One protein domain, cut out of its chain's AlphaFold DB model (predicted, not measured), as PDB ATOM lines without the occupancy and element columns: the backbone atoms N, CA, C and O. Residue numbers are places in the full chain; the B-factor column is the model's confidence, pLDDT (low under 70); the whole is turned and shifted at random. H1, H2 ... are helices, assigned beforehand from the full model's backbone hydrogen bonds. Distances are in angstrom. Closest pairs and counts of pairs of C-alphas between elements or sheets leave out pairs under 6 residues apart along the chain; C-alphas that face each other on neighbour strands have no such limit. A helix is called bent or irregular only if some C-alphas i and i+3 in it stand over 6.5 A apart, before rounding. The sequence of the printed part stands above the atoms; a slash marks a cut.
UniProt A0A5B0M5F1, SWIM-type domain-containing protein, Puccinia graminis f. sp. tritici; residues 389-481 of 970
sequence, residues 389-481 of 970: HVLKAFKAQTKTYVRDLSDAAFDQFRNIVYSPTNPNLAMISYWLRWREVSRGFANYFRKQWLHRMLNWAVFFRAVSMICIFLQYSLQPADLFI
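Overview. This is residues 389 to 481 of the 970 residues of the protein "SWIM-type domain-containing protein" of Puccinia graminis f. sp. tritici (UniProt A0A5B0M5F1). Four helices, H1 to H4, make a loose up-and-down bundle in a square ring, and a short helix, H5, sits at the end of the bundle where H2 ends and H3 begins. From there H6, H7 and H8 run off as a thin tail, which makes much of the length. The printed part has 93 residues with eight named helices, H1 to H8 in order along the chain, and no named strand: the class is all helix. The whole is loose, with a radius of gyration of the C-alphas of 16.1 A, and spans 52 by 21 by 17 A.

Arrangement. H1, residues 389 to 401, and H2, residues 403 to 417, form a helical hairpin: they touch at a shallow tilt of 31 degrees, opposite ways, with Thr 398 and Ser 406 the closest C-alphas at 4.7 A. H2 and H3, residues 424 to 437, are a hairpin at 7 degrees; H2 touches H3 with residues 412 to 416 alone, and the closest C-alphas, of Ile 416 and Ala 426, are 6.7 A apart. H3 and H4, residues 439 to 448, are a hairpin at 30 degrees, with the C-alphas of Arg 435 and Ala 442 closest at 4.9 A. H4 touches H1 at 19 degrees, opposite ways, the closest C-alphas being those of Tyr 401 and Phe 441 at 5.6 A. H1 and H3 are apart, as are H2 and H4. H5, residues 450 to 456, is close but not clearly touching H3, with the C-alphas of Met 427 and Leu 450 closest at 7.0 A. H6, residues 459 to 462, is apart from H7, residues 466 to 469, and from H8, residues 476 to 479. Every O i to N i+4 pair is within hydrogen-bond range in H4, against 8 of 9 in H1, 9 of 11 in H2, 9 of 10 in H3 and 0 of 3 in H5, where 3 of 4 O i to N i+3 pairs are; H6, H7 and H8 are too short for an i+4 pair.

Along the chain. H1 begins at C-alpha 389, (7.659, 22.566, -8.973), and is 18.5 A long. H2, 20.8 A, is irregular, with C-alphas 404 and 407 7.3 A apart; H3 is 20.2 A and H4 14.2 A. H5, 10.0 A, is irregular too, with C-alphas 451 and 454 8.2 A apart. H6, H7 and H8 measure 5.4, 5.8 and 5.5 A, and H8 ends at C-alpha 479, (12.857, 36.786, -37.061).

Size, cuts and confidence. The C-alphas farthest apart, of Asp 404 and Ser 473, are 53.3 A apart. The printed part has no cut and no long link. The mean pLDDT of the printed part is 77.7, and residues 462 to 481 are under 70.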
ATOM      1  N   HIS A 389       9.013  23.051  -9.251       87.81
ATOM      2  CA  HIS A 389       7.659  22.566  -8.973       87.81
ATOM      3  C   HIS A 389       7.268  21.385  -9.867       87.81
ATOM      4  O   HIS A 389       6.749  20.404  -9.341       87.81
ATOM      5  N   VAL A 390       7.627  21.412 -11.154       90.88
ATOM      6  CA  VAL A 390       7.465  20.276 -12.082       90.88
ATOM      7  C   VAL A 390       8.157  19.022 -11.537       90.88
ATOM      8  O   VAL A 390       7.504  18.010 -11.295       90.88
ATOM      9  N   LEU A 391       9.463  19.095 -11.256       91.94
ATOM     10  CA  LEU A 391      10.247  17.952 -10.772       91.94
ATOM     11  C   LEU A 391       9.798  17.478  -9.378       91.94
ATOM     12  O   LEU A 391       9.753  16.275  -9.127       91.94
ATOM     13  N   LYS A 392       9.423  18.394  -8.477       91.06
ATOM     14  CA  LYS A 392       8.898  18.076  -7.136       91.06
ATOM     15  C   LYS A 392       7.546  17.358  -7.202       91.06
ATOM     16  O   LYS A 392       7.362  16.372  -6.493       91.06
ATOM     17  N   ALA A 393       6.626  17.819  -8.051       90.62
ATOM     18  CA  ALA A 393       5.331  17.177  -8.265       90.62
ATOM     19  C   ALA A 393       5.494  15.799  -8.925       90.62
ATOM     20  O   ALA A 393       4.919  14.819  -8.453       90.62
ATOM     21  N   PHE A 394       6.350  15.703  -9.947       93.12
ATOM     22  CA  PHE A 394       6.674  14.442 -10.611       93.12
ATOM     23  C   PHE A 394       7.241  13.412  -9.623       93.12
ATOM     24  O   PHE A 394       6.712  12.309  -9.516       93.12
ATOM     25  N   LYS A 395       8.251  13.797  -8.824       93.50
ATOM     26  CA  LYS A 395       8.897  12.911  -7.840       93.50
ATOM     27  C   LYS A 395       7.988  12.503  -6.676       93.50
ATOM     28  O   LYS A 395       8.247  11.496  -6.020       93.50
ATOM     29  N   ALA A 396       6.931  13.265  -6.396       92.38
ATOM     30  CA  ALA A 396       5.899  12.840  -5.455       92.38
ATOM     31  C   ALA A 396       5.035  11.717  -6.051       92.38
ATOM     32  O   ALA A 396       4.765  10.732  -5.374       92.38
ATOM     33  N   GLN A 397       4.651  11.830  -7.327       92.44
ATOM     34  CA  GLN A 397       3.770  10.858  -7.979       92.44
ATOM     35  C   GLN A 397       4.497   9.581  -8.424       92.44
ATOM     36  O   GLN A 397       3.922   8.500  -8.311       92.44
ATOM     37  N   THR A 398       5.772   9.644  -8.825       92.00
ATOM     38  CA  THR A 398       6.576   8.427  -9.063       92.00
ATOM     39  C   THR A 398       6.650   7.553  -7.807       92.00
ATOM     40  O   THR A 398       6.449   6.343  -7.890       92.00
ATOM     41  N   LYS A 399       6.836   8.156  -6.623       92.31
ATOM     42  CA  LYS A 399       6.823   7.432  -5.340       92.31
ATOM     43  C   LYS A 399       5.478   6.771  -5.037       92.31
ATOM     44  O   LYS A 399       5.468   5.690  -4.461       92.31
ATOM     45  N   THR A 400       4.366   7.381  -5.447       91.69
ATOM     46  CA  THR A 400       3.022   6.805  -5.291       91.69
ATOM     47  C   THR A 400       2.801   5.607  -6.218       91.69
ATOM     48  O   THR A 400       2.400   4.542  -5.749       91.69
ATOM     49  N   TYR A 401       3.058   5.761  -7.524       90.31
ATOM     50  CA  TYR A 401       2.653   4.774  -8.535       90.31
ATOM     51  C   TYR A 401       3.691   3.690  -8.862       90.31
ATOM     52  O   TYR A 401       3.288   2.598  -9.256       90.31
ATOM     53  N   VAL A 402       4.996   3.982  -8.765       90.44
ATOM     54  CA  VAL A 402       6.088   3.053  -9.154       90.44
ATOM     55  C   VAL A 402       7.128   2.823  -8.045       90.44
ATOM     56  O   VAL A 402       8.090   2.092  -8.259       90.44
ATOM     57  N   ARG A 403       6.919   3.412  -6.856       90.19
ATOM     58  CA  ARG A 403       7.623   3.137  -5.586       90.19
ATOM     59  C   ARG A 403       9.143   3.023  -5.727       90.19
ATOM     60  O   ARG A 403       9.809   4.048  -5.834       90.19
ATOM     61  N   ASP A 404       9.686   1.813  -5.734       90.62
ATOM     62  CA  ASP A 404      11.123   1.526  -5.716       90.62
ATOM     63  C   ASP A 404      11.803   1.907  -7.043       90.62
ATOM     64  O   ASP A 404      12.945   2.364  -7.067       90.62
ATOM     65  N   LEU A 405      11.053   1.873  -8.149       90.75
ATOM     66  CA  LEU A 405      11.482   2.374  -9.458       90.75
ATOM     67  C   LEU A 405      11.346   3.906  -9.596       90.75
ATOM     68  O   LEU A 405      11.637   4.460 -10.659       90.75
ATOM     69  N   SER A 406      10.924   4.619  -8.541       91.69
ATOM     70  CA  SER A 406      10.668   6.067  -8.576       91.69
ATOM     71  C   SER A 406      11.872   6.888  -9.019       91.69
ATOM     72  O   SER A 406      11.696   7.873  -9.733       91.69
ATOM     73  N   ASP A 407      13.078   6.549  -8.567       92.75
ATOM     74  CA  ASP A 407      14.260   7.351  -8.884       92.75
ATOM     75  C   ASP A 407      14.727   7.111 -10.329       92.75
ATOM     76  O   ASP A 407      14.998   8.075 -11.045       92.75
ATOM     77  N   ALA A 408      14.635   5.873 -10.828       92.19
ATOM     78  CA  ALA A 408      14.848   5.561 -12.242       92.19
ATOM     79  C   ALA A 408      13.819   6.249 -13.163       92.19
ATOM     80  O   ALA A 408      14.186   6.749 -14.231       92.19
ATOM     81  N   ALA A 409      12.545   6.316 -12.753       91.56
ATOM     82  CA  ALA A 409      11.497   7.059 -13.457       91.56
ATOM     83  C   ALA A 409      11.767   8.571 -13.455       91.56
ATOM     84  O   ALA A 409      11.609   9.238 -14.483       91.56
ATOM     85  N   PHE A 410      12.176   9.108 -12.303       94.38
ATOM     86  CA  PHE A 410      12.448  10.525 -12.101       94.38
ATOM     87  C   PHE A 410      13.651  11.013 -12.910       94.38
ATOM     88  O   PHE A 410      13.533  12.031 -13.588       94.38
ATOM     89  N   ASP A 411      14.786  10.309 -12.878       92.81
ATOM     90  CA  ASP A 411      15.986  10.762 -13.588       92.81
ATOM     91  C   ASP A 411      15.868  10.566 -15.112       92.81
ATOM     92  O   ASP A 411      16.319  11.428 -15.867       92.81
ATOM     93  N   GLN A 412      15.143   9.542 -15.588       92.69
ATOM     94  CA  GLN A 412      14.752   9.451 -17.005       92.69
ATOM     95  C   GLN A 412      13.907  10.662 -17.440       92.69
ATOM     96  O   GLN A 412      14.225  11.297 -18.444       92.69
ATOM     97  N   PHE A 413      12.876  11.040 -16.671       93.56
ATOM     98  CA  PHE A 413      12.064  12.223 -16.986       93.56
ATOM     99  C   PHE A 413      12.877  13.522 -16.901       93.56
ATOM    100  O   PHE A 413      12.783  14.376 -17.777       93.56
ATOM    101  N   ARG A 414      13.739  13.658 -15.890       93.50
ATOM    102  CA  ARG A 414      14.638  14.805 -15.713       93.50
ATOM    103  C   ARG A 414      15.573  15.002 -16.908       93.50
ATOM    104  O   ARG A 414      15.793  16.145 -17.304       93.50
ATOM    105  N   ASN A 415      16.087  13.924 -17.494       91.56
ATOM    106  CA  ASN A 415      16.913  14.001 -18.698       91.56
ATOM    107  C   ASN A 415      16.117  14.535 -19.901       91.56
ATOM    108  O   ASN A 415      16.644  15.345 -20.658       91.56
ATOM    109  N   ILE A 416      14.833  14.175 -20.031       89.81
ATOM    110  CA  ILE A 416      13.935  14.736 -21.056       89.81
ATOM    111  C   ILE A 416      13.659  16.226 -20.786       89.81
ATOM    112  O   ILE A 416      13.781  17.045 -21.694       89.81
ATOM    113  N   VAL A 417      13.353  16.601 -19.536       87.56
ATOM    114  CA  VAL A 417      13.107  17.998 -19.112       87.56
ATOM    115  C   VAL A 417      14.256  18.932 -19.497       87.56
ATOM    116  O   VAL A 417      14.000  20.043 -19.962       87.56
ATOM    117  N   TYR A 418      15.502  18.491 -19.309       85.88
ATOM    118  CA  TYR A 418      16.708  19.275 -19.597       85.88
ATOM    119  C   TYR A 418      17.317  19.024 -20.988       85.88
ATOM    120  O   TYR A 418      18.386  19.568 -21.268       85.88
ATOM    121  N   SER A 419      16.673  18.236 -21.857       81.94
ATOM    122  CA  SER A 419      17.223  17.950 -23.186       81.94
ATOM    123  C   SER A 419      17.283  19.212 -24.066       81.94
ATOM    124  O   SER A 419      16.309  19.970 -24.107       81.94
ATOM    125  N   PRO A 420      18.384  19.436 -24.814       72.12
ATOM    126  CA  PRO A 420      18.449  20.442 -25.871       72.12
ATOM    127  C   PRO A 420      17.815  19.963 -27.190       72.12
ATOM    128  O   PRO A 420      17.731  20.744 -28.133       72.12
ATOM    129  N   THR A 421      17.393  18.696 -27.285       78.06
ATOM    130  CA  THR A 421      16.716  18.131 -28.465       78.06
ATOM    131  C   THR A 421      15.195  18.128 -28.304       78.06
ATOM    132  O   THR A 421      14.677  18.232 -27.190       78.06
ATOM    133  N   ASN A 422      14.470  17.985 -29.420       77.25
ATOM    134  CA  ASN A 422      13.009  17.893 -29.428       77.25
ATOM    135  C   ASN A 422      12.534  16.717 -28.536       77.25
ATOM    136  O   ASN A 422      12.874  15.566 -28.821       77.25
ATOM    137  N   PRO A 423      11.750  16.966 -27.466       84.88
ATOM    138  CA  PRO A 423      11.430  15.945 -26.472       84.88
ATOM    139  C   PRO A 423      10.375  14.926 -26.926       84.88
ATOM    140  O   PRO A 423      10.209  13.919 -26.242       84.88
ATOM    141  N   ASN A 424       9.663  15.145 -28.042       81.56
ATOM    142  CA  ASN A 424       8.495  14.337 -28.432       81.56
ATOM    143  C   ASN A 424       8.775  12.823 -28.493       81.56
ATOM    144  O   ASN A 424       8.118  12.049 -27.799       81.56
ATOM    145  N   LEU A 425       9.792  12.390 -29.247       83.25
ATOM    146  CA  LEU A 425      10.131  10.963 -29.380       83.25
ATOM    147  C   LEU A 425      10.570  10.334 -28.045       83.25
ATOM    148  O   LEU A 425      10.221   9.190 -27.743       83.25
ATOM    149  N   ALA A 426      11.290  11.092 -27.213       87.12
ATOM    150  CA  ALA A 426      11.713  10.642 -25.890       87.12
ATOM    151  C   ALA A 426      10.523  10.528 -24.919       87.12
ATOM    152  O   ALA A 426      10.461   9.586 -24.133       87.12
ATOM    153  N   MET A 427       9.546  11.437 -25.012       86.19
ATOM    154  CA  MET A 427       8.298  11.409 -24.241       86.19
ATOM    155  C   MET A 427       7.394  10.230 -24.615       86.19
ATOM    156  O   MET A 427       6.839   9.592 -23.720       86.19
ATOM    157  N   ILE A 428       7.270   9.914 -25.908       86.56
ATOM    158  CA  ILE A 428       6.510   8.750 -26.392       86.56
ATOM    159  C   ILE A 428       7.185   7.456 -25.914       86.56
ATOM    160  O   ILE A 428       6.535   6.615 -25.292       86.56
ATOM    161  N   SER A 429       8.504   7.341 -26.098       88.12
ATOM    162  CA  SER A 429       9.295   6.189 -25.635       88.12
ATOM    163  C   SER A 429       9.219   5.997 -24.114       88.12
ATOM    164  O   SER A 429       9.117   4.870 -23.629       88.12
ATOM    165  N   TYR A 430       9.223   7.096 -23.347       91.88
ATOM    166  CA  TYR A 430       9.008   7.071 -21.900       91.88
ATOM    167  C   TYR A 430       7.600   6.567 -21.561       91.88
ATOM    168  O   TYR A 430       7.456   5.663 -20.741       91.88
ATOM    169  N   TRP A 431       6.557   7.117 -22.191       91.50
ATOM    170  CA  TRP A 431       5.174   6.715 -21.924       91.50
ATOM    171  C   TRP A 431       4.933   5.227 -22.207       91.50
ATOM    172  O   TRP A 431       4.336   4.559 -21.367       91.50
ATOM    173  N   LEU A 432       5.445   4.699 -23.325       88.88
ATOM    174  CA  LEU A 432       5.344   3.276 -23.673       88.88
ATOM    175  C   LEU A 432       6.012   2.386 -22.612       88.88
ATOM    176  O   LEU A 432       5.331   1.574 -21.987       88.88
ATOM    177  N   ARG A 433       7.298   2.619 -22.312       90.44
ATOM    178  CA  ARG A 433       8.046   1.877 -21.278       90.44
ATOM    179  C   ARG A 433       7.333   1.880 -19.924       90.44
ATOM    180  O   ARG A 433       7.233   0.859 -19.253       90.44
ATOM    181  N   TRP A 434       6.840   3.036 -19.487       90.81
ATOM    182  CA  TRP A 434       6.208   3.150 -18.173       90.81
ATOM    183  C   TRP A 434       4.733   2.701 -18.160       90.81
ATOM    184  O   TRP A 434       4.197   2.472 -17.076       90.81
ATOM    185  N   ARG A 435       4.094   2.488 -19.324       91.50
ATOM    186  CA  ARG A 435       2.769   1.840 -19.467       91.50
ATOM    187  C   ARG A 435       2.834   0.343 -19.178       91.50
ATOM    188  O   ARG A 435       1.886  -0.182 -18.596       91.50
ATOM    189  N   GLU A 436       3.936  -0.306 -19.545       90.25
ATOM    190  CA  GLU A 436       4.227  -1.710 -19.226       90.25
ATOM    191  C   GLU A 436       4.417  -1.897 -17.714       90.25
ATOM    192  O   GLU A 436       3.802  -2.776 -17.118       90.25
ATOM    193  N   VAL A 437       5.187  -1.007 -17.073       89.56
ATOM    194  CA  VAL A 437       5.451  -1.045 -15.622       89.56
ATOM    195  C   VAL A 437       4.226  -0.646 -14.785       89.56
ATOM    196  O   VAL A 437       3.955  -1.253 -13.752       89.56
ATOM    197  N   SER A 438       3.493   0.404 -15.173       91.44
ATOM    198  CA  SER A 438       2.320   0.878 -14.427       91.44
ATOM    199  C   SER A 438       1.367   1.685 -15.313       91.44
ATOM    200  O   SER A 438       1.542   2.885 -15.541       91.44
ATOM    201  N   ARG A 439       0.272   1.042 -15.746       90.12
ATOM    202  CA  ARG A 439      -0.816   1.688 -16.511       90.12
ATOM    203  C   ARG A 439      -1.356   2.948 -15.814       90.12
ATOM    204  O   ARG A 439      -1.656   3.936 -16.482       90.12
ATOM    205  N   GLY A 440      -1.432   2.943 -14.479       89.44
ATOM    206  CA  GLY A 440      -1.836   4.105 -13.679       89.44
ATOM    207  C   GLY A 440      -0.856   5.277 -13.798       89.44
ATOM    208  O   GLY A 440      -1.273   6.399 -14.090       89.44
ATOM    209  N   PHE A 441       0.449   5.009 -13.667       91.62
ATOM    210  CA  PHE A 441       1.488   6.027 -13.842       91.62
ATOM    211  C   PHE A 441       1.507   6.593 -15.268       91.62
ATOM    212  O   PHE A 441       1.561   7.808 -15.442       91.62
ATOM    213  N   ALA A 442       1.395   5.738 -16.287       89.44
ATOM    214  CA  ALA A 442       1.379   6.161 -17.686       89.44
ATOM    215  C   ALA A 442       0.130   6.985 -18.054       89.44
ATOM    216  O   ALA A 442       0.228   7.950 -18.814       89.44
ATOM    217  N   ASN A 443      -1.034   6.669 -17.478       89.81
ATOM    218  CA  ASN A 443      -2.249   7.472 -17.642       89.81
ATOM    219  C   ASN A 443      -2.127   8.848 -16.968       89.81
ATOM    220  O   ASN A 443      -2.503   9.858 -17.568       89.81
ATOM    221  N   TYR A 444      -1.552   8.906 -15.761       91.38
ATOM    222  CA  TYR A 444      -1.190  10.165 -15.103       91.38
ATOM    223  C   TYR A 444      -0.196  10.979 -15.953       91.38
ATOM    224  O   TYR A 444      -0.398  12.173 -16.175       91.38
ATOM    225  N   PHE A 445       0.837  10.324 -16.491       90.50
ATOM    226  CA  PHE A 445       1.866  10.944 -17.324       90.50
ATOM    227  C   PHE A 445       1.297  11.566 -18.604       90.50
ATOM    228  O   PHE A 445       1.579  12.734 -18.893       90.50
ATOM    229  N   ARG A 446       0.443  10.820 -19.326       88.56
ATOM    230  CA  ARG A 446      -0.264  11.302 -20.522       88.56
ATOM    231  C   ARG A 446      -1.083  12.552 -20.196       88.56
ATOM    232  O   ARG A 446      -0.865  13.593 -20.807       88.56
ATOM    233  N   LYS A 447      -1.958  12.482 -19.183       87.00
ATOM    234  CA  LYS A 447      -2.875  13.582 -18.825       87.00
ATOM    235  C   LYS A 447      -2.170  14.846 -18.310       87.00
ATOM    236  O   LYS A 447      -2.580  15.945 -18.673       87.00
ATOM    237  N   GLN A 448      -1.142  14.714 -17.465       86.06
ATOM    238  CA  GLN A 448      -0.537  15.867 -16.780       86.06
ATOM    239  C   GLN A 448       0.663  16.476 -17.516       86.06
ATOM    240  O   GLN A 448       0.823  17.698 -17.493       86.06
ATOM    241  N   TRP A 449       1.519  15.658 -18.139       89.75
ATOM    242  CA  TRP A 449       2.829  16.113 -18.626       89.75
ATOM    243  C   TRP A 449       2.944  16.120 -20.151       89.75
ATOM    244  O   TRP A 449       3.464  17.098 -20.689       89.75
ATOM    245  N   LEU A 450       2.439  15.093 -20.848       85.19
ATOM    246  CA  LEU A 450       2.616  14.938 -22.301       85.19
ATOM    247  C   LEU A 450       2.033  16.122 -23.092       85.19
ATOM    248  O   LEU A 450       2.784  16.863 -23.722       85.19
ATOM    249  N   HIS A 451       0.726  16.376 -22.969       81.44
ATOM    250  CA  HIS A 451       0.025  17.465 -23.678       81.44
ATOM    251  C   HIS A 451       0.391  18.886 -23.194       81.44
ATOM    252  O   HIS A 451      -0.229  19.861 -23.607       81.44
ATOM    253  N   ARG A 452       1.350  19.031 -22.267       86.00
ATOM    254  CA  ARG A 452       1.736  20.316 -21.651       86.00
ATOM    255  C   ARG A 452       3.243  20.580 -21.733       86.00
ATOM    256  O   ARG A 452       3.765  21.416 -21.000       86.00
ATOM    257  N   MET A 453       3.949  19.872 -22.622       84.94
ATOM    258  CA  MET A 453       5.412  19.938 -22.740       84.94
ATOM    259  C   MET A 453       5.966  21.324 -23.094       84.94
ATOM    260  O   MET A 453       7.053  21.660 -22.627       84.94
ATOM    261  N   LEU A 454       5.199  22.155 -23.811       82.00
ATOM    262  CA  LEU A 454       5.539  23.560 -24.087       82.00
ATOM    263  C   LEU A 454       5.796  24.351 -22.792       82.00
ATOM    264  O   LEU A 454       6.766  25.100 -22.693       82.00
ATOM    265  N   ASN A 455       4.980  24.123 -21.757       84.75
ATOM    266  CA  ASN A 455       5.077  24.851 -20.495       84.75
ATOM    267  C   ASN A 455       6.320  24.448 -19.686       84.75
ATOM    268  O   ASN A 455       6.827  25.260 -18.910       84.75
ATOM    269  N   TRP A 456       6.825  23.213 -19.801       86.31
ATOM    270  CA  TRP A 456       7.846  22.691 -18.879       86.31
ATOM    271  C   TRP A 456       9.172  22.237 -19.500       86.31
ATOM    272  O   TRP A 456      10.171  22.299 -18.789       86.31
ATOM    273  N   ALA A 457       9.254  21.819 -20.764       83.75
ATOM    274  CA  ALA A 457      10.530  21.361 -21.324       83.75
ATOM    275  C   ALA A 457      11.489  22.539 -21.584       83.75
ATOM    276  O   ALA A 457      11.062  23.640 -21.934       83.75
ATOM    277  N   VAL A 458      12.799  22.324 -21.421       81.12
ATOM    278  CA  VAL A 458      13.809  23.372 -21.670       81.12
ATOM    279  C   VAL A 458      13.971  23.669 -23.164       81.12
ATOM    280  O   VAL A 458      14.219  24.821 -23.514       81.12
ATOM    281  N   PHE A 459      13.746  22.683 -24.039       77.31
ATOM    282  CA  PHE A 459      13.754  22.837 -25.500       77.31
ATOM    283  C   PHE A 459      12.911  24.038 -25.977       77.31
ATOM    284  O   PHE A 459      13.452  24.977 -26.559       77.31
ATOM    285  N   PHE A 460      11.622  24.086 -25.614       72.88
ATOM    286  CA  PHE A 460      10.691  25.163 -25.999       72.88
ATOM    287  C   PHE A 460      10.950  26.518 -25.301       72.88
ATOM    288  O   PHE A 460      10.237  27.481 -25.553       72.88
ATOM    289  N   ARG A 461      11.967  26.610 -24.428       73.38
ATOM    290  CA  ARG A 461      12.459  27.868 -23.817       73.38
ATOM    291  C   ARG A 461      13.742  28.384 -24.469       73.38
ATOM    292  O   ARG A 461      14.208  29.469 -24.130       73.38
ATOM    293  N   ALA A 462      14.366  27.569 -25.316       56.25
ATOM    294  CA  ALA A 462      15.608  27.872 -26.023       56.25
ATOM    295  C   ALA A 462      15.386  28.017 -27.537       56.25
ATOM    296  O   ALA A 462      16.123  28.761 -28.188       56.25
ATOM    297  N   VAL A 463      14.362  27.337 -28.066       49.47
ATOM    298  CA  VAL A 463      13.908  27.363 -29.459       49.47
ATOM    299  C   VAL A 463      12.489  27.931 -29.498       49.47
ATOM    300  O   VAL A 463      11.589  27.382 -28.863       49.47
ATOM    301  N   SER A 464      12.283  29.021 -30.238       47.00
ATOM    302  CA  SER A 464      10.956  29.616 -30.435       47.00
ATOM    303  C   SER A 464      10.194  28.894 -31.545       47.00
ATOM    304  O   SER A 464      10.722  28.713 -32.641       47.00
ATOM    305  N   MET A 465       8.931  28.526 -31.298       38.75
ATOM    306  CA  MET A 465       8.075  27.901 -32.321       38.75
ATOM    307  C   MET A 465       7.618  28.868 -33.426       38.75
ATOM    308  O   MET A 465       7.084  28.416 -34.437       38.75
ATOM    309  N   ILE A 466       7.875  30.178 -33.290       40.38
ATOM    310  CA  ILE A 466       7.598  31.173 -34.343       40.38
ATOM    311  C   ILE A 466       8.316  30.794 -35.652       40.38
ATOM    312  O   ILE A 466       7.755  30.952 -36.733       40.38
ATOM    313  N   CYS A 467       9.514  30.205 -35.559       38.06
ATOM    314  CA  CYS A 467      10.310  29.771 -36.709       38.06
ATOM    315  C   CYS A 467       9.757  28.543 -37.462       38.06
ATOM    316  O   CYS A 467      10.380  28.136 -38.436       38.06
ATOM    317  N   ILE A 468       8.653  27.928 -37.014       39.03
ATOM    318  CA  ILE A 468       8.063  26.742 -37.665       39.03
ATOM    319  C   ILE A 468       6.762  27.091 -38.406       39.03
ATOM    320  O   ILE A 468       6.510  26.547 -39.475       39.03
ATOM    321  N   PHE A 469       5.960  28.027 -37.888       35.50
ATOM    322  CA  PHE A 469       4.706  28.442 -38.534       35.50
ATOM    323  C   PHE A 469       4.887  29.542 -39.593       35.50
ATOM    324  O   PHE A 469       4.147  29.572 -40.571       35.50
ATOM    325  N   LEU A 470       5.872  30.437 -39.442       35.94
ATOM    326  CA  LEU A 470       6.110  31.545 -40.381       35.94
ATOM    327  C   LEU A 470       7.240  31.237 -41.376       35.94
ATOM    328  O   LEU A 470       8.210  31.983 -41.480       35.94
ATOM    329  N   GLN A 471       7.106  30.149 -42.141       39.88
ATOM    330  CA  GLN A 471       8.037  29.838 -43.240       39.88
ATOM    331  C   GLN A 471       7.860  30.765 -44.468       39.88
ATOM    332  O   GLN A 471       8.640  30.698 -45.417       39.88
ATOM    333  N   TYR A 472       6.879  31.675 -44.442       41.91
ATOM    334  CA  TYR A 472       6.588  32.604 -45.531       41.91
ATOM    335  C   TYR A 472       6.585  34.069 -45.056       41.91
ATOM    336  O   TYR A 472       5.903  34.432 -44.102       41.91
ATOM    337  N   SER A 473       7.308  34.916 -45.802       38.03
ATOM    338  CA  SER A 473       7.225  36.390 -45.815       38.03
ATOM    339  C   SER A 473       7.962  37.245 -44.756       38.03
ATOM    340  O   SER A 473       7.675  38.440 -44.668       38.03
ATOM    341  N   LEU A 474       8.969  36.735 -44.029       37.19
ATOM    342  CA  LEU A 474       9.945  37.576 -43.293       37.19
ATOM    343  C   LEU A 474      11.389  37.082 -43.489       37.19
ATOM    344  O   LEU A 474      11.619  35.884 -43.642       37.19
ATOM    345  N   GLN A 475      12.371  37.996 -43.493       38.12
ATOM    346  CA  GLN A 475      13.777  37.620 -43.684       38.12
ATOM    347  C   GLN A 475      14.391  36.974 -42.420       38.12
ATOM    348  O   GLN A 475      14.043  37.356 -41.299       38.12
ATOM    349  N   PRO A 476      15.352  36.031 -42.565       39.41
ATOM    350  CA  PRO A 476      15.903  35.282 -41.430       39.41
ATOM    351  C   PRO A 476      16.612  36.125 -40.360       39.41
ATOM    352  O   PRO A 476      16.725  35.682 -39.218       39.41
ATOM    353  N   ALA A 477      17.104  37.317 -40.715       37.66
ATOM    354  CA  ALA A 477      17.832  38.193 -39.799       37.66
ATOM    355  C   ALA A 477      16.929  38.764 -38.692       37.66
ATOM    356  O   ALA A 477      17.305  38.727 -37.521       37.66
ATOM    357  N   ASP A 478      15.731  39.235 -39.045       36.72
ATOM    358  CA  ASP A 478      14.831  39.922 -38.113       36.72
ATOM    359  C   ASP A 478      14.074  38.935 -37.211       36.72
ATOM    360  O   ASP A 478      13.915  39.158 -36.007       36.72
ATOM    361  N   LEU A 479      13.660  37.790 -37.770       36.25
ATOM    362  CA  LEU A 479      12.857  36.786 -37.061       36.25
ATOM    363  C   LEU A 479      13.625  36.112 -35.903       36.25
ATOM    364  O   LEU A 479      13.024  35.690 -34.913       36.25
ATOM    365  N   PHE A 480      14.957  36.029 -35.998       35.91
ATOM    366  CA  PHE A 480      15.805  35.329 -35.025       35.91
ATOM    367  C   PHE A 480      16.107  36.146 -33.748       35.91
ATOM    368  O   PHE A 480      16.576  35.591 -32.753       35.91
ATOM    369  N   ILE A 481      15.848  37.458 -33.748       37.84
ATOM    370  CA  ILE A 481      16.294  38.382 -32.685       37.84
ATOM    371  C   ILE A 481      15.394  38.341 -31.432       37.84
ATOM    372  O   ILE A 481      15.860  38.568 -30.315       37.84
TER     373      ILE A 481